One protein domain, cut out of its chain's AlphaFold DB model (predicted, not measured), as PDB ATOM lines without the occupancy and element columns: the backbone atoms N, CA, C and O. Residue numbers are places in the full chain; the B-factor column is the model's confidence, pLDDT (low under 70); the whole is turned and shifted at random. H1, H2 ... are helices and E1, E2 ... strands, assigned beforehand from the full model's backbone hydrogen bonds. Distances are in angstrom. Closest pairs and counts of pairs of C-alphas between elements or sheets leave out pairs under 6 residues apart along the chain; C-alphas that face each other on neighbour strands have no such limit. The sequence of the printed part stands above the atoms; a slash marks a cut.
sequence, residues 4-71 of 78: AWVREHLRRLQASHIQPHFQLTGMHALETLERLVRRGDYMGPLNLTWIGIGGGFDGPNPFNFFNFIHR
ATOM      1  N   ALA A   4     -22.729  34.250 -13.267       88.69
ATOM      2  CA  ALA A   4     -23.616  34.333 -12.104       88.69
ATOM      3  C   ALA A   4     -23.267  33.291 -11.029       88.69
ATOM      4  O   ALA A   4     -23.268  33.609  -9.842       88.69
ATOM      5  N   TRP A   5     -22.915  32.074 -11.454       93.12
ATOM      6  CA  TRP A   5     -22.497  31.015 -10.540       93.12
ATOM      7  C   TRP A   5     -21.190  31.378  -9.834       93.12
ATOM      8  O   TRP A   5     -21.105  31.244  -8.618       93.12
ATOM      9  N   VAL A   6     -20.201  31.889 -10.579       92.88
ATOM     10  CA  VAL A   6     -18.888  32.254 -10.018       92.88
ATOM     11  C   VAL A   6     -19.044  33.309  -8.924       92.88
ATOM     12  O   VAL A   6     -18.496  33.138  -7.840       92.88
ATOM     13  N   ARG A   7     -19.844  34.357  -9.162       93.12
ATOM     14  CA  ARG A   7     -20.096  35.404  -8.159       93.12
ATOM     15  C   ARG A   7     -20.743  34.867  -6.887       93.12
ATOM     16  O   ARG A   7     -20.277  35.169  -5.794       93.12
ATOM     17  N   GLU A   8     -21.789  34.053  -7.015       95.44
ATOM     18  CA  GLU A   8     -22.442  33.466  -5.841       95.44
ATOM     19  C   GLU A   8     -21.497  32.529  -5.082       95.44
ATOM     20  O   GLU A   8     -21.474  32.530  -3.851       95.44
ATOM     21  N   HIS A   9     -20.683  31.754  -5.799       95.81
ATOM     22  CA  HIS A   9     -19.708  30.871  -5.177       95.81
ATOM     23  C   HIS A   9     -18.643  31.659  -4.401       95.81
ATOM     24  O   HIS A   9     -18.393  31.359  -3.236       95.81
ATOM     25  N   LEU A  10     -18.091  32.721  -4.996       96.06
ATOM     26  CA  LEU A  10     -17.134  33.612  -4.334       96.06
ATOM     27  C   LEU A  10     -17.730  34.261  -3.082       96.06
ATOM     28  O   LEU A  10     -17.084  34.258  -2.035       96.06
ATOM     29  N   ARG A  11     -18.979  34.733  -3.154       95.19
ATOM     30  CA  ARG A  11     -19.691  35.301  -2.000       95.19
ATOM     31  C   ARG A  11     -19.805  34.298  -0.852       95.19
ATOM     32  O   ARG A  11     -19.603  34.660   0.304       95.19
ATOM     33  N   ARG A  12     -20.121  33.032  -1.153       97.38
ATOM     34  CA  ARG A  12     -20.207  31.965  -0.141       97.38
ATOM     35  C   ARG A  12     -18.850  31.658   0.478       97.38
ATOM     36  O   ARG A  12     -18.760  31.595   1.697       97.38
ATOM     37  N   LEU A  13     -17.808  31.518  -0.340       97.44
ATOM     38  CA  LEU A  13     -16.450  31.274   0.149       97.44
ATOM     39  C   LEU A  13     -15.982  32.398   1.079       97.44
ATOM     40  O   LEU A  13     -15.508  32.117   2.177       97.44
ATOM     41  N   GLN A  14     -16.203  33.660   0.697       95.06
ATOM     42  CA  GLN A  14     -15.880  34.821   1.529       95.06
ATOM     43  C   GLN A  14     -16.651  34.826   2.854       95.06
ATOM     44  O   GLN A  14     -16.045  35.025   3.903       95.06
ATOM     45  N   ALA A  15     -17.962  34.561   2.823       96.81
ATOM     46  CA  ALA A  15     -18.785  34.479   4.031       96.81
ATOM     47  C   ALA A  15     -18.351  33.338   4.970       96.81
ATOM     48  O   ALA A  15     -18.566  33.415   6.176       96.81
ATOM     49  N   SER A  16     -17.738  32.286   4.424       97.75
ATOM     50  CA  SER A  16     -17.178  31.163   5.179       97.75
ATOM     51  C   SER A  16     -15.691  31.321   5.514       97.75
ATOM     52  O   SER A  16     -15.106  30.388   6.055       97.75
ATOM     53  N   HIS A  17     -15.071  32.467   5.208       95.75
ATOM     54  CA  HIS A  17     -13.636  32.713   5.399       95.75
ATOM     55  C   HIS A  17     -12.719  31.703   4.684       95.75
ATOM     56  O   HIS A  17     -11.608  31.427   5.133       95.75
ATOM     57  N   ILE A  18     -13.167  31.162   3.551       97.25
ATOM     58  CA  ILE A  18     -12.390  30.245   2.714       97.25
ATOM     59  C   ILE A  18     -11.774  31.043   1.567       97.25
ATOM     60  O   ILE A  18     -12.476  31.734   0.824       97.25
ATOM     61  N   GLN A  19     -10.456  30.937   1.402       96.00
ATOM     62  CA  GLN A  19      -9.772  31.547   0.268       96.00
ATOM     63  C   GLN A  19     -10.128  30.796  -1.030       96.00
ATOM     64  O   GLN A  19      -9.946  29.580  -1.095       96.00
ATOM     65  N   PRO A  20     -10.598  31.491  -2.080       96.31
ATOM     66  CA  PRO A  20     -10.790  30.880  -3.387       96.31
ATOM     67  C   PRO A  20      -9.458  30.511  -4.046       96.31
ATOM     68  O   PRO A  20      -8.493  31.273  -3.995       96.31
ATOM     69  N   HIS A  21      -9.448  29.367  -4.724       96.31
ATOM     70  CA  HIS A  21      -8.357  28.928  -5.588       96.31
ATOM     71  C   HIS A  21      -8.808  29.010  -7.047       96.31
ATOM     72  O   HIS A  21      -9.803  28.396  -7.437       96.31
ATOM     73  N   PHE A  22      -8.102  29.801  -7.851       96.44
ATOM     74  CA  PHE A  22      -8.457  30.073  -9.236       96.44
ATOM     75  C   PHE A  22      -7.652  29.194 -10.188       96.44
ATOM     76  O   PHE A  22      -6.466  29.406 -10.430       96.44
ATOM     77  N   GLN A  23      -8.343  28.225 -10.770       95.81
ATOM     78  CA  GLN A  23      -7.820  27.333 -11.793       95.81
ATOM     79  C   GLN A  23      -7.994  27.966 -13.176       95.81
ATOM     80  O   GLN A  23      -9.115  28.107 -13.667       95.81
ATOM     81  N   LEU A  24      -6.888  28.386 -13.790       95.88
ATOM     82  CA  LEU A  24      -6.886  29.191 -15.006       95.88
ATOM     83  C   LEU A  24      -6.273  28.409 -16.165       95.88
ATOM     84  O   LEU A  24      -5.093  28.078 -16.179       95.88
ATOM     85  N   THR A  25      -7.090  28.147 -17.176       95.06
ATOM     86  CA  THR A  25      -6.753  27.334 -18.353       95.06
ATOM     87  C   THR A  25      -6.074  28.130 -19.477       95.06
ATOM     88  O   THR A  25      -6.083  27.721 -20.638       95.06
ATOM     89  N   GLY A  26      -5.536  29.304 -19.142       94.62
ATOM     90  CA  GLY A  26      -4.807  30.189 -20.045       94.62
ATOM     91  C   GLY A  26      -5.192  31.659 -19.914       94.62
ATOM     92  O   GLY A  26      -5.928  32.059 -19.008       94.62
ATOM     93  N   MET A  27      -4.702  32.477 -20.846       94.88
ATOM     94  CA  MET A  27      -4.815  33.945 -20.780       94.88
ATOM     95  C   MET A  27      -6.258  34.461 -20.742       94.88
ATOM     96  O   MET A  27      -6.577  35.369 -19.980       94.88
ATOM     97  N   HIS A  28      -7.160  33.842 -21.502       92.81
ATOM     98  CA  HIS A  28      -8.583  34.198 -21.516       92.81
ATOM     99  C   HIS A  28      -9.249  34.034 -20.134       92.81
ATOM    100  O   HIS A  28     -10.147  34.801 -19.764       92.81
ATOM    101  N   ALA A  29      -8.810  33.042 -19.353       94.19
ATOM    102  CA  ALA A  29      -9.302  32.805 -18.003       94.19
ATOM    103  C   ALA A  29      -8.749  33.860 -17.034       94.19
ATOM    104  O   ALA A  29      -9.506  34.382 -16.214       94.19
ATOM    105  N   LEU A  30      -7.473  34.237 -17.186       95.38
ATOM    106  CA  LEU A  30      -6.866  35.326 -16.417       95.38
ATOM    107  C   LEU A  30      -7.599  36.655 -16.650       95.38
ATOM    108  O   LEU A  30      -8.010  37.292 -15.687       95.38
ATOM    109  N   GLU A  31      -7.887  37.027 -17.899       94.75
ATOM    110  CA  GLU A  31      -8.671  38.239 -18.202       94.75
ATOM    111  C   GLU A  31     -10.074  38.212 -17.580       94.75
ATOM    112  O   GLU A  31     -10.628  39.237 -17.175       94.75
ATOM    113  N   THR A  32     -10.692  37.031 -17.526       94.19
ATOM    114  CA  THR A  32     -12.006  36.868 -16.898       94.19
ATOM    115  C   THR A  32     -11.917  37.109 -15.394       94.19
ATOM    116  O   THR A  32     -12.767  37.810 -14.842       94.19
ATOM    117  N   LEU A  33     -10.871  36.593 -14.743       94.88
ATOM    118  CA  LEU A  33     -10.594  36.866 -13.338       94.88
ATOM    119  C   LEU A  33     -10.319  38.354 -13.098       94.88
ATOM    120  O   LEU A  33     -10.927  38.947 -12.213       94.88
ATOM    121  N   GLU A  34      -9.494  38.993 -13.928       94.00
ATOM    122  CA  GLU A  34      -9.233  40.434 -13.841       94.00
ATOM    123  C   GLU A  34     -10.520  41.259 -13.956       94.00
ATOM    124  O   GLU A  34     -10.692  42.245 -13.241       94.00
ATOM    125  N   ARG A  35     -11.459  40.863 -14.824       94.00
ATOM    126  CA  ARG A  35     -12.771  41.523 -14.939       94.00
ATOM    127  C   ARG A  35     -13.615  41.358 -13.672       94.00
ATOM    128  O   ARG A  35     -14.300  42.310 -13.308       94.00
ATOM    129  N   LEU A  36     -13.578  40.195 -13.017       94.25
ATOM    130  CA  LEU A  36     -14.266  39.963 -11.737       94.25
ATOM    131  C   LEU A  36     -13.668  40.840 -10.631       94.25
ATOM    132  O   LEU A  36     -14.399  41.533  -9.925       94.25
ATOM    133  N   VAL A  37     -12.338  40.879 -10.543       94.19
ATOM    134  CA  VAL A  37     -11.600  41.739  -9.609       94.19
ATOM    135  C   VAL A  37     -11.943  43.209  -9.870       94.19
ATOM    136  O   VAL A  37     -12.423  43.900  -8.983       94.19
ATOM    137  N   ARG A  38     -11.842  43.699 -11.111       94.25
ATOM    138  CA  ARG A  38     -12.181  45.096 -11.454       94.25
ATOM    139  C   ARG A  38     -13.631  45.487 -11.147       94.25
ATOM    140  O   ARG A  38     -13.900  46.667 -10.956       94.25
ATOM    141  N   ARG A  39     -14.564  44.529 -11.115       94.75
ATOM    142  CA  ARG A  39     -15.970  44.762 -10.729       94.75
ATOM    143  C   ARG A  39     -16.193  44.779  -9.216       94.75
ATOM    144  O   ARG A  39     -17.287  45.127  -8.787       94.75
ATOM    145  N   GLY A  40     -15.190  44.405  -8.426       94.06
ATOM    146  CA  GLY A  40     -15.306  44.260  -6.978       94.06
ATOM    147  C   GLY A  40     -15.943  42.941  -6.537       94.06
ATOM    148  O   GLY A  40     -16.227  42.785  -5.354       94.06
ATOM    149  N   ASP A  41     -16.140  41.976  -7.447       94.19
ATOM    150  CA  ASP A  41     -16.730  40.672  -7.108       94.19
ATOM    151  C   ASP A  41     -15.808  39.860  -6.170       94.19
ATOM    152  O   ASP A  41     -16.273  39.043  -5.375       94.19
ATOM    153  N   TYR A  42     -14.491  40.086  -6.242       95.44
ATOM    154  CA  TYR A  42     -13.504  39.516  -5.325       95.44
ATOM    155  C   TYR A  42     -12.308  40.452  -5.145       95.44
ATOM    156  O   TYR A  42     -11.624  40.759  -6.117       95.44
ATOM    157  N   MET A  43     -12.037  40.862  -3.901       94.19
ATOM    158  CA  MET A  43     -10.958  41.798  -3.536       94.19
ATOM    159  C   MET A  43      -9.946  41.206  -2.544       94.19
ATOM    160  O   MET A  43      -9.216  41.938  -1.884       94.19
ATOM    161  N   GLY A  44      -9.933  39.879  -2.398       93.94
ATOM    162  CA  GLY A  44      -8.990  39.178  -1.530       93.94
ATOM    163  C   GLY A  44      -7.700  38.759  -2.250       93.94
ATOM    164  O   GLY A  44      -7.499  39.099  -3.418       93.94
ATOM    165  N   PRO A  45      -6.830  37.989  -1.574       94.94
ATOM    166  CA  PRO A  45      -5.584  37.506  -2.157       94.94
ATOM    167  C   PRO A  45      -5.825  36.518  -3.304       94.94
ATOM    168  O   PRO A  45      -6.604  35.573  -3.177       94.94
ATOM    169  N   LEU A  46      -5.106  36.694  -4.409       96.50
ATOM    170  CA  LEU A  46      -5.234  35.842  -5.587       96.50
ATOM    171  C   LEU A  46      -4.330  34.608  -5.461       96.50
ATOM    172  O   LEU A  46      -3.116  34.718  -5.591       96.50
ATOM    173  N   ASN A  47      -4.938  33.445  -5.207       96.81
ATOM    174  CA  ASN A  47      -4.289  32.137  -5.300       96.81
ATOM    175  C   ASN A  47      -4.638  31.508  -6.654       96.81
ATOM    176  O   ASN A  47      -5.796  31.159  -6.900       96.81
ATOM    177  N   LEU A  48      -3.658  31.436  -7.543       97.50
ATOM    178  CA  LEU A  48      -3.801  31.069  -8.940       97.50
ATOM    179  C   LEU A  48      -3.145  29.713  -9.195       97.50
ATOM    180  O   LEU A  48      -2.202  29.320  -8.527       97.50
ATOM    181  N   THR A  49      -3.625  29.001 -10.205       96.81
ATOM    182  CA  THR A  49      -2.886  27.894 -10.812       96.81
ATOM    183  C   THR A  49      -3.127  27.918 -12.304       96.81
ATOM    184  O   THR A  49      -4.275  27.899 -12.757       96.81
ATOM    185  N   TRP A  50      -2.041  27.943 -13.071       96.81
ATOM    186  CA  TRP A  50      -2.101  27.765 -14.514       96.81
ATOM    187  C   TRP A  50      -2.256  26.278 -14.862       96.81
ATOM    188  O   TRP A  50      -1.521  25.430 -14.356       96.81
ATOM    189  N   ILE A  51      -3.219  25.957 -15.727       95.81
ATOM    190  CA  ILE A  51      -3.535  24.583 -16.137       95.81
ATOM    191  C   ILE A  51      -3.221  24.401 -17.621       95.81
ATOM    192  O   ILE A  51      -4.037  24.715 -18.488       95.81
ATOM    193  N   GLY A  52      -2.047  23.833 -17.899       93.69
ATOM    194  CA  GLY A  52      -1.584  23.488 -19.244       93.69
ATOM    195  C   GLY A  52      -2.048  22.107 -19.718       93.69
ATOM    196  O   GLY A  52      -1.218  21.216 -19.879       93.69
ATOM    197  N   ILE A  53      -3.354  21.896 -19.908       93.44
ATOM    198  CA  ILE A  53      -3.929  20.576 -20.253       93.44
ATOM    199  C   ILE A  53      -4.220  20.384 -21.755       93.44
ATOM    200  O   ILE A  53      -4.422  19.260 -22.210       93.44
ATOM    201  N   GLY A  54      -4.214  21.458 -22.553       90.69
ATOM    202  CA  GLY A  54      -4.595  21.412 -23.968       90.69
ATOM    203  C   GLY A  54      -6.102  21.206 -24.185       90.69
ATOM    204  O   GLY A  54      -6.918  21.561 -23.340       90.69
ATOM    205  N   GLY A  55      -6.502  20.671 -25.346       86.88
ATOM    206  CA  GLY A  55      -7.915  20.363 -25.630       86.88
ATOM    207  C   GLY A  55      -8.826  21.592 -25.768       86.88
ATOM    208  O   GLY A  55      -9.974  21.557 -25.338       86.88
ATOM    209  N   GLY A  56      -8.311  22.685 -26.340       85.94
ATOM    210  CA  GLY A  56      -8.996  23.987 -26.417       85.94
ATOM    211  C   GLY A  56      -8.538  24.992 -25.353       85.94
ATOM    212  O   GLY A  56      -8.903  26.163 -25.419       85.94
ATOM    213  N   PHE A  57      -7.700  24.548 -24.416       91.75
ATOM    214  CA  PHE A  57      -6.989  25.376 -23.446       91.75
ATOM    215  C   PHE A  57      -5.506  25.501 -23.796       91.75
ATOM    216  O   PHE A  57      -5.031  24.871 -24.748       91.75
ATOM    217  N   ASP A  58      -4.768  26.278 -23.003       92.88
ATOM    218  CA  ASP A  58      -3.314  26.307 -23.106       92.88
ATOM    219  C   ASP A  58      -2.761  24.878 -22.996       92.88
ATOM    220  O   ASP A  58      -3.066  24.126 -22.068       92.88
ATOM    221  N   GLY A  59      -1.951  24.484 -23.978       93.06
ATOM    222  CA  GLY A  59      -1.143  23.272 -23.877       93.06
ATOM    223  C   GLY A  59       0.024  23.462 -22.901       93.06
ATOM    224  O   GLY A  59       0.349  24.607 -22.565       93.06
ATOM    225  N   PRO A  60       0.714  22.375 -22.507       93.31
ATOM    226  CA  PRO A  60       1.842  22.391 -21.568       93.31
ATOM    227  C   PRO A  60       3.132  22.984 -22.180       93.31
ATOM    228  O   PRO A  60       4.235  22.499 -21.943       93.31
ATOM    229  N   ASN A  61       3.008  24.019 -23.012       93.62
ATOM    230  CA  ASN A  61       4.129  24.731 -23.603       93.62
ATOM    231  C   ASN A  61       4.673  25.761 -22.590       93.62
ATOM    232  O   ASN A  61       3.914  26.646 -22.181       93.62
ATOM    233  N   PRO A  62       5.971  25.717 -22.234       94.06
ATOM    234  CA  PRO A  62       6.582  26.676 -21.314       94.06
ATOM    235  C   PRO A  62       6.369  28.145 -21.699       94.06
ATOM    236  O   PRO A  62       6.213  28.984 -20.819       94.06
ATOM    237  N   PHE A  63       6.305  28.478 -22.991       95.50
ATOM    238  CA  PHE A  63       6.081  29.857 -23.436       95.50
ATOM    239  C   PHE A  63       4.698  30.391 -23.040       95.50
ATOM    240  O   PHE A  63       4.574  31.564 -22.693       95.50
ATOM    241  N   ASN A  64       3.671  29.537 -23.025       94.25
ATOM    242  CA  ASN A  64       2.345  29.925 -22.538       94.25
ATOM    243  C   ASN A  64       2.399  30.241 -21.041       94.25
ATOM    244  O   ASN A  64       1.868  31.259 -20.602       94.25
ATOM    245  N   PHE A  65       3.109  29.407 -20.277       95.25
ATOM    246  CA  PHE A  65       3.297  29.619 -18.847       95.25
ATOM    247  C   PHE A  65       4.075  30.906 -18.548       95.25
ATOM    248  O   PHE A  65       3.656  31.686 -17.698       95.25
ATOM    249  N   PHE A  66       5.152  31.198 -19.282       95.94
ATOM    250  CA  PHE A  66       5.889  32.454 -19.107       95.94
ATOM    251  C   PHE A  66       5.039  33.684 -19.443       95.94
ATOM    252  O   PHE A  66       5.057  34.658 -18.691       95.94
ATOM    253  N   ASN A  67       4.242  33.636 -20.514       94.44
ATOM    254  CA  ASN A  67       3.294  34.709 -20.829       94.44
ATOM    255  C   ASN A  67       2.258  34.910 -19.714       94.44
ATOM    256  O   ASN A  67       1.893  36.048 -19.412       94.44
ATOM    257  N   PHE A  68       1.814  33.820 -19.085       95.88
ATOM    258  CA  PHE A  68       0.923  33.873 -17.934       95.88
ATOM    259  C   PHE A  68       1.601  34.537 -16.728       95.88
ATOM    260  O   PHE A  68       1.041  35.477 -16.172       95.88
ATOM    261  N   ILE A  69       2.817  34.108 -16.360       95.31
ATOM    262  CA  ILE A  69       3.594  34.698 -15.254       95.31
ATOM    263  C   ILE A  69       3.775  36.201 -15.459       95.31
ATOM    264  O   ILE A  69       3.537  36.976 -14.541       95.31
ATOM    265  N   HIS A  70       4.141  36.627 -16.671       94.75
ATOM    266  CA  HIS A  70       4.348  38.042 -16.989       94.75
ATOM    267  C   HIS A  70       3.112  38.923 -16.783       94.75
ATOM    268  O   HIS A  70       3.244  40.143 -16.716       94.75
ATOM    269  N   ARG A  71       1.920  38.328 -16.729       94.94
ATOM    270  CA  ARG A  71       0.651  39.044 -16.591       94.94
ATOM    271  C   ARG A  71      -0.067  38.745 -15.282       94.94
ATOM    272  O   ARG A  71      -1.092  39.365 -15.005       94.94
TER     273      ARG A  71
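AT A GLANCE: This is residues 4 to 71 of the 78 residues of the protein "Transposase" of Enterococcus faecium (UniProt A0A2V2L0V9). Picture an elongated domain built on a small wall of two parallel strands, E1 and E2, side by side, with H1 toward one end of the long axis and H3 toward the other. H2 runs back between the two strands along the chain, and its residues 27 to 33 lie over one face of the wall, while its far end draws away from the strands; contacts among the helices are few. The printed part has 68 residues, with three named helices and two named strands in the order H1, E1, H2, E2, H3, and its class is mostly helix. The sheet has the order E1, E2, and is parallel. The whole is only just compact, close to loose, with a radius of gyration of the C-alphas of 12.9 A and spans of 37 by 21 by 19 A.

HOW THE PARTS SIT: Begin with H1, residues 4 to 15, which touches no helix. A tight link of 5 residues leads on to E1, residues 21 to 24, and a tight link of 2 residues then leads to H2, residues 27 to 38. H1 and H2 are apart, but only just, their closest C-alphas being 8.2 A apart. Look next at Leu 24 and Leu 30, whose C-alphas, 6.3 A apart, are the closest of E1 and H2. A short link of 8 residues brings you to E2, residues 47 to 50, the parallel neighbour of E1, with 25 degrees between their directions. C-alphas 22 and 48 face each other at 4.8 A, and N 22 and O 47 are within hydrogen-bond range at 2.8 A, as are N 49 and O 22 at 2.9 A. E1, H2 and E2 form a strand-helix-strand unit, two parallel neighbour strands with a helix between them along the chain, and its crossover is right-handed. H2 and E2 are near each other, with 5 pairs of C-alphas within 10 A. A long link of 11 residues leads from E2 to H3, residues 62 to 69. The closest C-alphas of E2 and H3 are those of Trp 50 and Phe 65, 7.2 A apart. H2 and H3 are close but not clearly touching, with the C-alphas of Met 27 and Phe 68 closest at 6.4 A; they run the same way at a shallow tilt of 6 degrees. H1 is apart from E2 and from H3, and E1 is apart from H3. In H1, H2 and H3 every O i to N i+4 pair is within hydrogen-bond range.

IN THESE COORDINATES: Find C-alpha 4 at (-23.616, 34.333, -12.104); from there H1 runs 16.8 A to C-alpha 15 at (-18.785, 34.479, 4.031). Go on to His 21, where E1 begins, and read to Leu 24, 9.5 A from first to last C-alpha. H2 begins at C-alpha 27 at (-4.815, 33.945, -20.780) and reaches Arg 38 after 16.3 A. E2 goes from Asn 47 to Trp 50, a length of 10.4 A. H3 begins at Pro 62 and ends 10.5 A away at C-alpha 69, at (3.594, 34.698, -15.254).

THE WHOLE: The two C-alphas farthest apart are those of Ala 15 and Phe 63, at 37.3 A, while the first and last printed C-alphas, of Ala 4 and Arg 71, are 25.1 A apart. The printed part has no cut, and its one long link is residues 51 to 61. The full chain has 78 residues. The mean pLDDT of the printed part of this predicted model is 94.6, and no printed residue is under 70.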